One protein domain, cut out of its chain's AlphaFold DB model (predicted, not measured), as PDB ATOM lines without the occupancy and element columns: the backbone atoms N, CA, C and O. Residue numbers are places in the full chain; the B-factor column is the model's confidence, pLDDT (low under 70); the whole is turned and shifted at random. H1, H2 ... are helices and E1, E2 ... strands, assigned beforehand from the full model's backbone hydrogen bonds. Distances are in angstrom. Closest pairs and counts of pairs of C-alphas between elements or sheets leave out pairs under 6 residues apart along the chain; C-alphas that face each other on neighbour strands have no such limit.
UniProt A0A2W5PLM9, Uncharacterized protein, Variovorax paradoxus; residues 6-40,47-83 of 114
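Overview. This is residues 6 to 40 and 47 to 83 of the 114 residues of an uncharacterized protein of Variovorax paradoxus (UniProt A0A2W5PLM9). Little regular structure: a small three-stranded sheet has one short helix, H1, over part of one face, and a long unnamed stretch, residues 60 to 83, loops away from H1 and back past the E1 side. The printed part has 72 residues, with E1, E2, E3 and H1 in that order, 26 residues in named elements, class mixed; the mixed sheet runs E1 E3 E2. It is elongated, 39 by 24 by 20 A, and only just compact, close to loose, with a radius of gyration of the C-alphas of 13.3 A.

Arrangement. E1, residues 6 to 11, is parallel to E3, residues 28 to 35; N 7 and O 29 are 2.9 A apart. E2, residues 19 to 21, forms an antiparallel hairpin with E3; N 20 and O 30 are 2.8 A apart. H1, residues 51 to 59, is on the sheet at a height of 8.5 A; its O i to N i+4 pairs are within hydrogen-bond range.

Along the chain. E1 begins at C-alpha 6 (226.066, 222.703, 190.063). E3 spans 19.1 A. H1 ends at C-alpha 59 (235.435, 221.182, 189.200).

Size, cuts and confidence. Residues 41 to 46 are not printed; C-alphas 40 and 47 are 15.1 A apart. No printed residue is under 70.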
ATOM      1  N   LEU A   6     226.687 224.014 190.203       95.38
ATOM      2  CA  LEU A   6     226.066 222.703 190.063       95.38
ATOM      3  C   LEU A   6     224.578 222.909 189.800       95.38
ATOM      4  O   LEU A   6     223.901 223.588 190.570       95.38
ATOM      5  N   CYS A   7     224.078 222.319 188.722       95.81
ATOM      6  CA  CYS A   7     222.664 222.327 188.384       95.81
ATOM      7  C   CYS A   7     222.136 220.897 188.441       95.81
ATOM      8  O   CYS A   7     222.695 220.000 187.816       95.81
ATOM      9  N   TYR A   8     221.075 220.670 189.198       96.00
ATOM     10  CA  TYR A   8     220.438 219.364 189.283       96.00
ATOM     11  C   TYR A   8     219.180 219.379 188.432       96.00
ATOM     12  O   TYR A   8     218.328 220.244 188.621       96.00
ATOM     13  N   VAL A   9     219.080 218.440 187.497       94.00
ATOM     14  CA  VAL A   9     218.033 218.456 186.472       94.00
ATOM     15  C   VAL A   9     217.282 217.136 186.429       94.00
ATOM     16  O   VAL A   9     217.837 216.073 186.718       94.00
ATOM     17  N   TRP A  10     216.016 217.214 186.040       91.62
ATOM     18  CA  TRP A  10     215.270 216.068 185.547       91.62
ATOM     19  C   TRP A  10     215.359 216.098 184.025       91.62
ATOM     20  O   TRP A  10     214.853 217.028 183.402       91.62
ATOM     21  N   ASP A  11     216.029 215.115 183.433       91.44
ATOM     22  CA  ASP A  11     216.228 215.068 181.984       91.44
ATOM     23  C   ASP A  11     215.240 214.104 181.309       91.44
ATOM     24  O   ASP A  11     214.700 213.199 181.939       91.44
ATOM     25  N   GLY A  12     214.965 214.286 180.019       88.94
ATOM     26  CA  GLY A  12     214.085 213.395 179.258       88.94
ATOM     27  C   GLY A  12     214.794 212.222 178.571       88.94
ATOM     28  O   GLY A  12     214.117 211.304 178.109       88.94
ATOM     29  N   LYS A  13     216.124 212.273 178.437       90.62
ATOM     30  CA  LYS A  13     216.924 211.406 177.557       90.62
ATOM     31  C   LYS A  13     218.216 210.917 178.208       90.62
ATOM     32  O   LYS A  13     218.575 209.756 178.038       90.62
ATOM     33  N   GLU A  14     218.919 211.795 178.912       96.00
ATOM     34  CA  GLU A  14     220.218 211.513 179.520       96.00
ATOM     35  C   GLU A  14     220.064 210.591 180.730       96.00
ATOM     36  O   GLU A  14     219.036 210.590 181.411       96.00
ATOM     37  N   ALA A  15     221.074 209.771 181.004       96.50
ATOM     38  CA  ALA A  15     220.974 208.746 182.031       96.50
ATOM     39  C   ALA A  15     220.990 209.350 183.444       96.50
ATOM     40  O   ALA A  15     221.751 210.268 183.750       96.50
ATOM     41  N   LYS A  16     220.204 208.770 184.359       95.94
ATOM     42  CA  LYS A  16     220.254 209.122 185.785       95.94
ATOM     43  C   LYS A  16     221.684 209.003 186.330       95.94
ATOM     44  O   LYS A  16     222.359 207.996 186.137       95.94
ATOM     45  N   GLY A  17     222.130 210.030 187.051       96.00
ATOM     46  CA  GLY A  17     223.462 210.132 187.651       96.00
ATOM     47  C   GLY A  17     224.554 210.657 186.716       96.00
ATOM     48  O   GLY A  17     225.661 210.943 187.194       96.00
ATOM     49  N   GLN A  18     224.254 210.815 185.423       97.25
ATOM     50  CA  GLN A  18     225.165 211.394 184.444       97.25
ATOM     51  C   GLN A  18     225.468 212.854 184.786       97.25
ATOM     52  O   GLN A  18     224.610 213.590 185.283       97.25
ATOM     53  N   MET A  19     226.715 213.253 184.539       97.00
ATOM     54  CA  MET A  19     227.174 214.628 184.680       97.00
ATOM     55  C   MET A  19     227.544 215.175 183.306       97.00
ATOM     56  O   MET A  19     228.273 214.529 182.555       97.00
ATOM     57  N   LEU A  20     227.040 216.364 183.001       95.81
ATOM     58  CA  LEU A  20     227.174 217.031 181.715       95.81
ATOM     59  C   LEU A  20     227.698 218.445 181.934       95.81
ATOM     60  O   LEU A  20     227.355 219.090 182.923       95.81
ATOM     61  N   VAL A  21     228.488 218.950 180.997       95.00
ATOM     62  CA  VAL A  21     228.788 220.384 180.941       95.00
ATOM     63  C   VAL A  21     227.607 221.078 180.269       95.00
ATOM     64  O   VAL A  21     227.056 220.558 179.298       95.00
ATOM     65  N   ASN A  22     227.183 222.228 180.792       92.56
ATOM     66  CA  ASN A  22     226.103 222.994 180.181       92.56
ATOM     67  C   ASN A  22     226.474 223.414 178.744       92.56
ATOM     68  O   ASN A  22     227.598 223.826 178.466       92.56
ATOM     69  N   ALA A  23     225.510 223.333 177.824       90.88
ATOM     70  CA  ALA A  23     225.741 223.602 176.403       90.88
ATOM     71  C   ALA A  23     226.121 225.065 176.096       90.88
ATOM     72  O   ALA A  23     226.711 225.341 175.053       90.88
ATOM     73  N   PHE A  24     225.797 226.000 176.992       89.56
ATOM     74  CA  PHE A  24     226.018 227.436 176.815       89.56
ATOM     75  C   PHE A  24     227.191 227.971 177.644       89.56
ATOM     76  O   PHE A  24     227.674 229.075 177.393       89.56
ATOM     77  N   THR A  25     227.657 227.224 178.648       90.25
ATOM     78  CA  THR A  25     228.772 227.643 179.501       90.25
ATOM     79  C   THR A  25     229.493 226.459 180.138       90.25
ATOM     80  O   THR A  25     228.873 225.519 180.619       90.25
ATOM     81  N   ASN A  26     230.820 226.544 180.235       88.62
ATOM     82  CA  ASN A  26     231.622 225.588 181.003       88.62
ATOM     83  C   ASN A  26     231.579 225.832 182.522       88.62
ATOM     84  O   ASN A  26     232.081 225.020 183.287       88.62
ATOM     85  N   ARG A  27     230.966 226.932 182.970       91.38
ATOM     86  CA  ARG A  27     230.857 227.291 184.392       91.38
ATOM     87  C   ARG A  27     229.720 226.584 185.114       91.38
ATOM     88  O   ARG A  27     229.509 226.812 186.301       91.38
ATOM     89  N   MET A  28     228.957 225.756 184.409       93.88
ATOM     90  CA  MET A  28     227.852 225.005 184.976       93.88
ATOM     91  C   MET A  28     227.969 223.540 184.589       93.88
ATOM     92  O   MET A  28     228.031 223.200 183.407       93.88
ATOM     93  N   HIS A  29     227.941 222.677 185.598       95.69
ATOM     94  CA  HIS A  29     227.831 221.239 185.422       95.69
ATOM     95  C   HIS A  29     226.436 220.791 185.843       95.69
ATOM     96  O   HIS A  29     225.976 221.085 186.947       95.69
ATOM     97  N   MET A  30     225.764 220.085 184.944       96.25
ATOM     98  CA  MET A  30     224.430 219.543 185.143       96.25
ATOM     99  C   MET A  30     224.535 218.094 185.611       96.25
ATOM    100  O   MET A  30     225.286 217.309 185.033       96.25
ATOM    101  N   VAL A  31     223.796 217.730 186.653       97.62
ATOM    102  CA  VAL A  31     223.704 216.367 187.178       97.62
ATOM    103  C   VAL A  31     222.268 215.894 187.036       97.62
ATOM    104  O   VAL A  31     221.355 216.482 187.618       97.62
ATOM    105  N   VAL A  32     222.078 214.815 186.282       96.88
ATOM    106  CA  VAL A  32     220.757 214.230 186.044       96.88
ATOM    107  C   VAL A  32     220.317 213.475 187.298       96.88
ATOM    108  O   VAL A  32     220.932 212.473 187.671       96.88
ATOM    109  N   LEU A  33     219.272 213.957 187.970       95.44
ATOM    110  CA  LEU A  33     218.695 213.297 189.146       95.44
ATOM    111  C   LEU A  33     217.705 212.210 188.754       95.44
ATOM    112  O   LEU A  33     217.756 211.109 189.289       95.44
ATOM    113  N   GLU A  34     216.858 212.498 187.775       93.88
ATOM    114  CA  GLU A  34     215.898 211.556 187.216       93.88
ATOM    115  C   GLU A  34     215.872 211.688 185.695       93.88
ATOM    116  O   GLU A  34     216.225 212.734 185.145       93.88
ATOM    117  N   SER A  35     215.486 210.600 185.028       93.50
ATOM    118  CA  SER A  35     215.465 210.504 183.571       93.50
ATOM    119  C   SER A  35     214.122 209.989 183.072       93.50
ATOM    120  O   SER A  35     213.596 208.998 183.585       93.50
ATOM    121  N   GLY A  36     213.584 210.649 182.053       90.62
ATOM    122  CA  GLY A  36     212.321 210.300 181.422       90.62
ATOM    123  C   GLY A  36     211.103 210.575 182.312       90.62
ATOM    124  O   GLY A  36     211.186 211.310 183.297       90.62
ATOM    125  N   PRO A  37     209.932 210.016 181.964       89.06
ATOM    126  CA  PRO A  37     208.710 210.211 182.734       89.06
ATOM    127  C   PRO A  37     208.835 209.693 184.170       89.06
ATOM    128  O   PRO A  37     209.403 208.629 184.416       89.06
ATOM    129  N   ALA A  38     208.221 210.403 185.119       85.69
ATOM    130  CA  ALA A  38     208.108 209.922 186.490       85.69
ATOM    131  C   ALA A  38     207.417 208.554 186.527       85.69
ATOM    132  O   ALA A  38     206.308 208.401 186.016       85.69
ATOM    133  N   ALA A  39     208.032 207.581 187.204       85.12
ATOM    134  CA  ALA A  39     207.450 206.249 187.370       85.12
ATOM    135  C   ALA A  39     206.068 206.289 188.050       85.12
ATOM    136  O   ALA A  39     205.223 205.430 187.808       85.12
ATOM    137  N   ARG A  40     205.839 207.289 188.913       85.50
ATOM    138  CA  ARG A  40     204.561 207.549 189.588       85.50
ATOM    139  C   ARG A  40     204.238 209.049 189.542       85.50
ATOM    140  O   ARG A  40     204.625 209.781 190.456       85.50
ATOM    141  N   GLU A  47     215.052 213.707 197.119       93.94
ATOM    142  CA  GLU A  47     216.426 213.761 196.623       93.94
ATOM    143  C   GLU A  47     217.390 214.237 197.709       93.94
ATOM    144  O   GLU A  47     217.114 215.175 198.460       93.94
ATOM    145  N   ARG A  48     218.550 213.578 197.804       95.31
ATOM    146  CA  ARG A  48     219.616 213.938 198.747       95.31
ATOM    147  C   ARG A  48     220.963 213.857 198.057       95.31
ATOM    148  O   ARG A  48     221.354 212.801 197.565       95.31
ATOM    149  N   ARG A  49     221.712 214.959 198.089       95.56
ATOM    150  CA  ARG A  49     223.009 215.078 197.417       95.56
ATOM    151  C   ARG A  49     224.126 215.441 198.380       95.56
ATOM    152  O   ARG A  49     223.934 216.194 199.331       95.56
ATOM    153  N   ASN A  50     225.311 214.909 198.100       93.94
ATOM    154  CA  ASN A  50     226.551 215.371 198.706       93.94
ATOM    155  C   ASN A  50     227.169 216.421 197.777       93.94
ATOM    156  O   ASN A  50     227.864 216.073 196.821       93.94
ATOM    157  N   LEU A  51     226.903 217.695 198.072       93.44
ATOM    158  CA  LEU A  51     227.338 218.815 197.234       93.44
ATOM    159  C   LEU A  51     228.861 218.873 197.083       93.44
ATOM    160  O   LEU A  51     229.350 219.154 195.998       93.44
ATOM    161  N   LEU A  52     229.615 218.544 198.136       92.00
ATOM    162  CA  LEU A  52     231.079 218.546 198.087       92.00
ATOM    163  C   LEU A  52     231.619 217.470 197.139       92.00
ATOM    164  O   LEU A  52     232.558 217.715 196.383       92.00
ATOM    165  N   ALA A  53     231.036 216.271 197.174       93.12
ATOM    166  CA  ALA A  53     231.428 215.193 196.271       93.12
ATOM    167  C   ALA A  53     231.078 215.527 194.812       93.12
ATOM    168  O   ALA A  53     231.909 215.337 193.923       93.12
ATOM    169  N   ASP A  54     229.882 216.072 194.574       95.25
ATOM    170  CA  ASP A  54     229.463 216.510 193.241       95.25
ATOM    171  C   ASP A  54     230.338 217.664 192.724       95.25
ATOM    172  O   ASP A  54     230.766 217.628 191.572       95.25
ATOM    173  N   TYR A  55     230.689 218.623 193.585       93.88
ATOM    174  CA  TYR A  55     231.576 219.738 193.252       93.88
ATOM    175  C   TYR A  55     232.960 219.246 192.838       93.88
ATOM    176  O   TYR A  55     233.459 219.618 191.782       93.88
ATOM    177  N   ARG A  56     233.569 218.348 193.619       92.31
ATOM    178  CA  ARG A  56     234.887 217.778 193.294       92.31
ATOM    179  C   ARG A  56     234.875 216.999 191.986       92.31
ATOM    180  O   ARG A  56     235.853 217.043 191.249       92.31
ATOM    181  N   ARG A  57     233.781 216.299 191.683       93.25
ATOM    182  CA  ARG A  57     233.622 215.593 190.408       93.25
ATOM    183  C   ARG A  57     233.519 216.559 189.225       93.25
ATOM    184  O   ARG A  57     234.068 216.259 188.174       93.25
ATOM    185  N   ALA A  58     232.833 217.687 189.400       93.38
ATOM    186  CA  ALA A  58     232.648 218.691 188.355       93.38
ATOM    187  C   ALA A  58     233.897 219.561 188.139       93.38
ATOM    188  O   ALA A  58     234.363 219.704 187.015       93.38
ATOM    189  N   PHE A  59     234.453 220.098 189.224       91.56
ATOM    190  CA  PHE A  59     235.435 221.182 189.200       91.56
ATOM    191  C   PHE A  59     236.765 220.822 189.867       91.56
ATOM    192  O   PHE A  59     237.674 221.640 189.889       91.56
ATOM    193  N   GLY A  60     236.936 219.611 190.411       87.62
ATOM    194  CA  GLY A  60     238.109 219.267 191.230       87.62
ATOM    195  C   GLY A  60     239.461 219.418 190.527       87.62
ATOM    196  O   GLY A  60     240.454 219.708 191.190       87.62
ATOM    197  N   GLY A  61     239.499 219.264 189.198       85.06
ATOM    198  CA  GLY A  61     240.699 219.534 188.401       85.06
ATOM    199  C   GLY A  61     241.052 221.023 188.314       85.06
ATOM    200  O   GLY A  61     242.223 221.374 188.406       85.06
ATOM    201  N   GLU A  62     240.052 221.898 188.181       81.19
ATOM    202  CA  GLU A  62     240.224 223.358 188.095       81.19
ATOM    203  C   GLU A  62     240.453 223.983 189.476       81.19
ATOM    204  O   GLU A  62     241.335 224.822 189.650       81.19
ATOM    205  N   ALA A  63     239.712 223.505 190.476       80.12
ATOM    206  CA  ALA A  63     239.725 224.024 191.835       80.12
ATOM    207  C   ALA A  63     241.036 223.738 192.587       80.12
ATOM    208  O   ALA A  63     241.247 224.299 193.657       80.12
ATOM    209  N   GLN A  64     241.913 222.859 192.076       80.50
ATOM    210  CA  GLN A  64     243.220 222.534 192.679       80.50
ATOM    211  C   GLN A  64     243.138 222.213 194.187       80.50
ATOM    212  O   GLN A  64     244.017 222.561 194.973       80.50
ATOM    213  N   GLY A  65     242.058 221.551 194.611       75.31
ATOM    214  CA  GLY A  65     241.813 221.200 196.015       75.31
ATOM    215  C   GLY A  65     241.083 222.262 196.846       75.31
ATOM    216  O   GLY A  65     240.719 221.973 197.987       75.31
ATOM    217  N   ALA A  66     240.797 223.445 196.294       80.75
ATOM    218  CA  ALA A  66     239.910 224.420 196.917       80.75
ATOM    219  C   ALA A  66     238.470 223.887 196.993       80.75
ATOM    220  O   ALA A  66     238.010 223.102 196.165       80.75
ATOM    221  N   THR A  67     237.754 224.296 198.036       82.69
ATOM    222  CA  THR A  67     236.320 224.040 198.196       82.69
ATOM    223  C   THR A  67     235.659 225.376 198.512       82.69
ATOM    224  O   THR A  67     235.879 225.889 199.608       82.69
ATOM    225  N   PRO A  68     234.915 225.970 197.567       85.00
ATOM    226  CA  PRO A  68     234.275 227.255 197.778       85.00
ATOM    227  C   PRO A  68     233.060 227.120 198.696       85.00
ATOM    228  O   PRO A  68     232.460 226.048 198.827       85.00
ATOM    229  N   ASP A  69     232.674 228.241 199.294       87.31
ATOM    230  CA  ASP A  69     231.420 228.347 200.027       87.31
ATOM    231  C   ASP A  69     230.218 228.299 199.074       87.31
ATOM    232  O   ASP A  69     230.259 228.786 197.940       87.31
ATOM    233  N   VAL A  70     229.097 227.759 199.559       90.50
ATOM    234  CA  VAL A  70     227.815 227.857 198.853       90.50
ATOM    235  C   VAL A  70     227.261 229.265 199.058       90.50
ATOM    236  O   VAL A  70     226.781 229.600 200.137       90.50
ATOM    237  N   VAL A  71     227.314 230.086 198.011       92.00
ATOM    238  CA  VAL A  71     226.868 231.491 198.067       92.00
ATOM    239  C   VAL A  71     225.386 231.684 197.739       92.00
ATOM    240  O   VAL A  71     224.808 232.710 198.086       92.00
ATOM    241  N   ALA A  72     224.767 230.718 197.056       92.81
ATOM    242  CA  ALA A  72     223.361 230.765 196.671       92.81
ATOM    243  C   ALA A  72     222.803 229.359 196.420       92.81
ATOM    244  O   ALA A  72     223.518 228.467 195.963       92.81
ATOM    245  N   VAL A  73     221.503 229.195 196.664       93.12
ATOM    246  CA  VAL A  73     220.707 228.041 196.230       93.12
ATOM    247  C   VAL A  73     219.551 228.582 195.402       93.12
ATOM    248  O   VAL A  73     218.844 229.485 195.843       93.12
ATOM    249  N   VAL A  74     219.380 228.045 194.197       93.25
ATOM    250  CA  VAL A  74     218.322 228.445 193.266       93.25
ATOM    251  C   VAL A  74     217.430 227.244 193.008       93.25
ATOM    252  O   VAL A  74     217.916 226.136 192.799       93.25
ATOM    253  N   VAL A  75     216.123 227.479 193.022       92.31
ATOM    254  CA  VAL A  75     215.102 226.497 192.666       92.31
ATOM    255  C   VAL A  75     214.346 227.062 191.479       92.31
ATOM    256  O   VAL A  75     213.905 228.209 191.524       92.31
ATOM    257  N   SER A  76     214.244 226.280 190.411       89.44
ATOM    258  CA  SER A  76     213.649 226.720 189.154       89.44
ATOM    259  C   SER A  76     212.738 225.645 188.585       89.44
ATOM    260  O   SER A  76     212.997 224.452 188.728       89.44
ATOM    261  N   ALA A  77     211.686 226.106 187.922       88.06
ATOM    262  CA  ALA A  77     210.891 225.335 186.989       88.06
ATOM    263  C   ALA A  77     210.883 226.130 185.681       88.06
ATOM    264  O   ALA A  77     210.085 227.052 185.517       88.06
ATOM    265  N   ASP A  78     211.834 225.841 184.796       83.38
ATOM    266  CA  ASP A  78     211.950 226.483 183.492       83.38
ATOM    267  C   ASP A  78     211.356 225.603 182.387       83.38
ATOM    268  O   ASP A  78     211.266 224.381 182.487       83.38
ATOM    269  N   ALA A  79     210.903 226.261 181.326       82.62
ATOM    270  CA  ALA A  79     210.424 225.613 180.110       82.62
ATOM    271  C   ALA A  79     210.835 226.399 178.854       82.62
ATOM    272  O   ALA A  79     210.354 226.104 177.759       82.62
ATOM    273  N   ASP A  80     211.722 227.389 178.996       79.00
ATOM    274  CA  ASP A  80     212.103 228.323 177.936       79.00
ATOM    275  C   ASP A  80     212.743 227.602 176.741       79.00
ATOM    276  O   ASP A  80     212.302 227.793 175.611       79.00
ATOM    277  N   ASN A  81     213.664 226.669 176.985       77.62
ATOM    278  CA  ASN A  81     214.330 225.869 175.953       77.62
ATOM    279  C   ASN A  81     213.400 224.862 175.259       77.62
ATOM    280  O   ASN A  81     213.714 224.359 174.182       77.62
ATOM    281  N   THR A  82     212.249 224.561 175.866       79.88
ATOM    282  CA  THR A  82     211.234 223.663 175.288       79.88
ATOM    283  C   THR A  82     210.078 224.414 174.637       79.88
ATOM    284  O   THR A  82     209.228 223.783 174.011       79.88
ATOM    285  N   HIS A  83     210.033 225.746 174.789       85.06
ATOM    286  CA  HIS A  83     208.918 226.605 174.381       85.06
ATOM    287  C   HIS A  83     207.568 226.140 174.965       85.06
ATOM    288  O   HIS A  83     206.503 226.415 174.410       85.06
TER     289      HIS A  83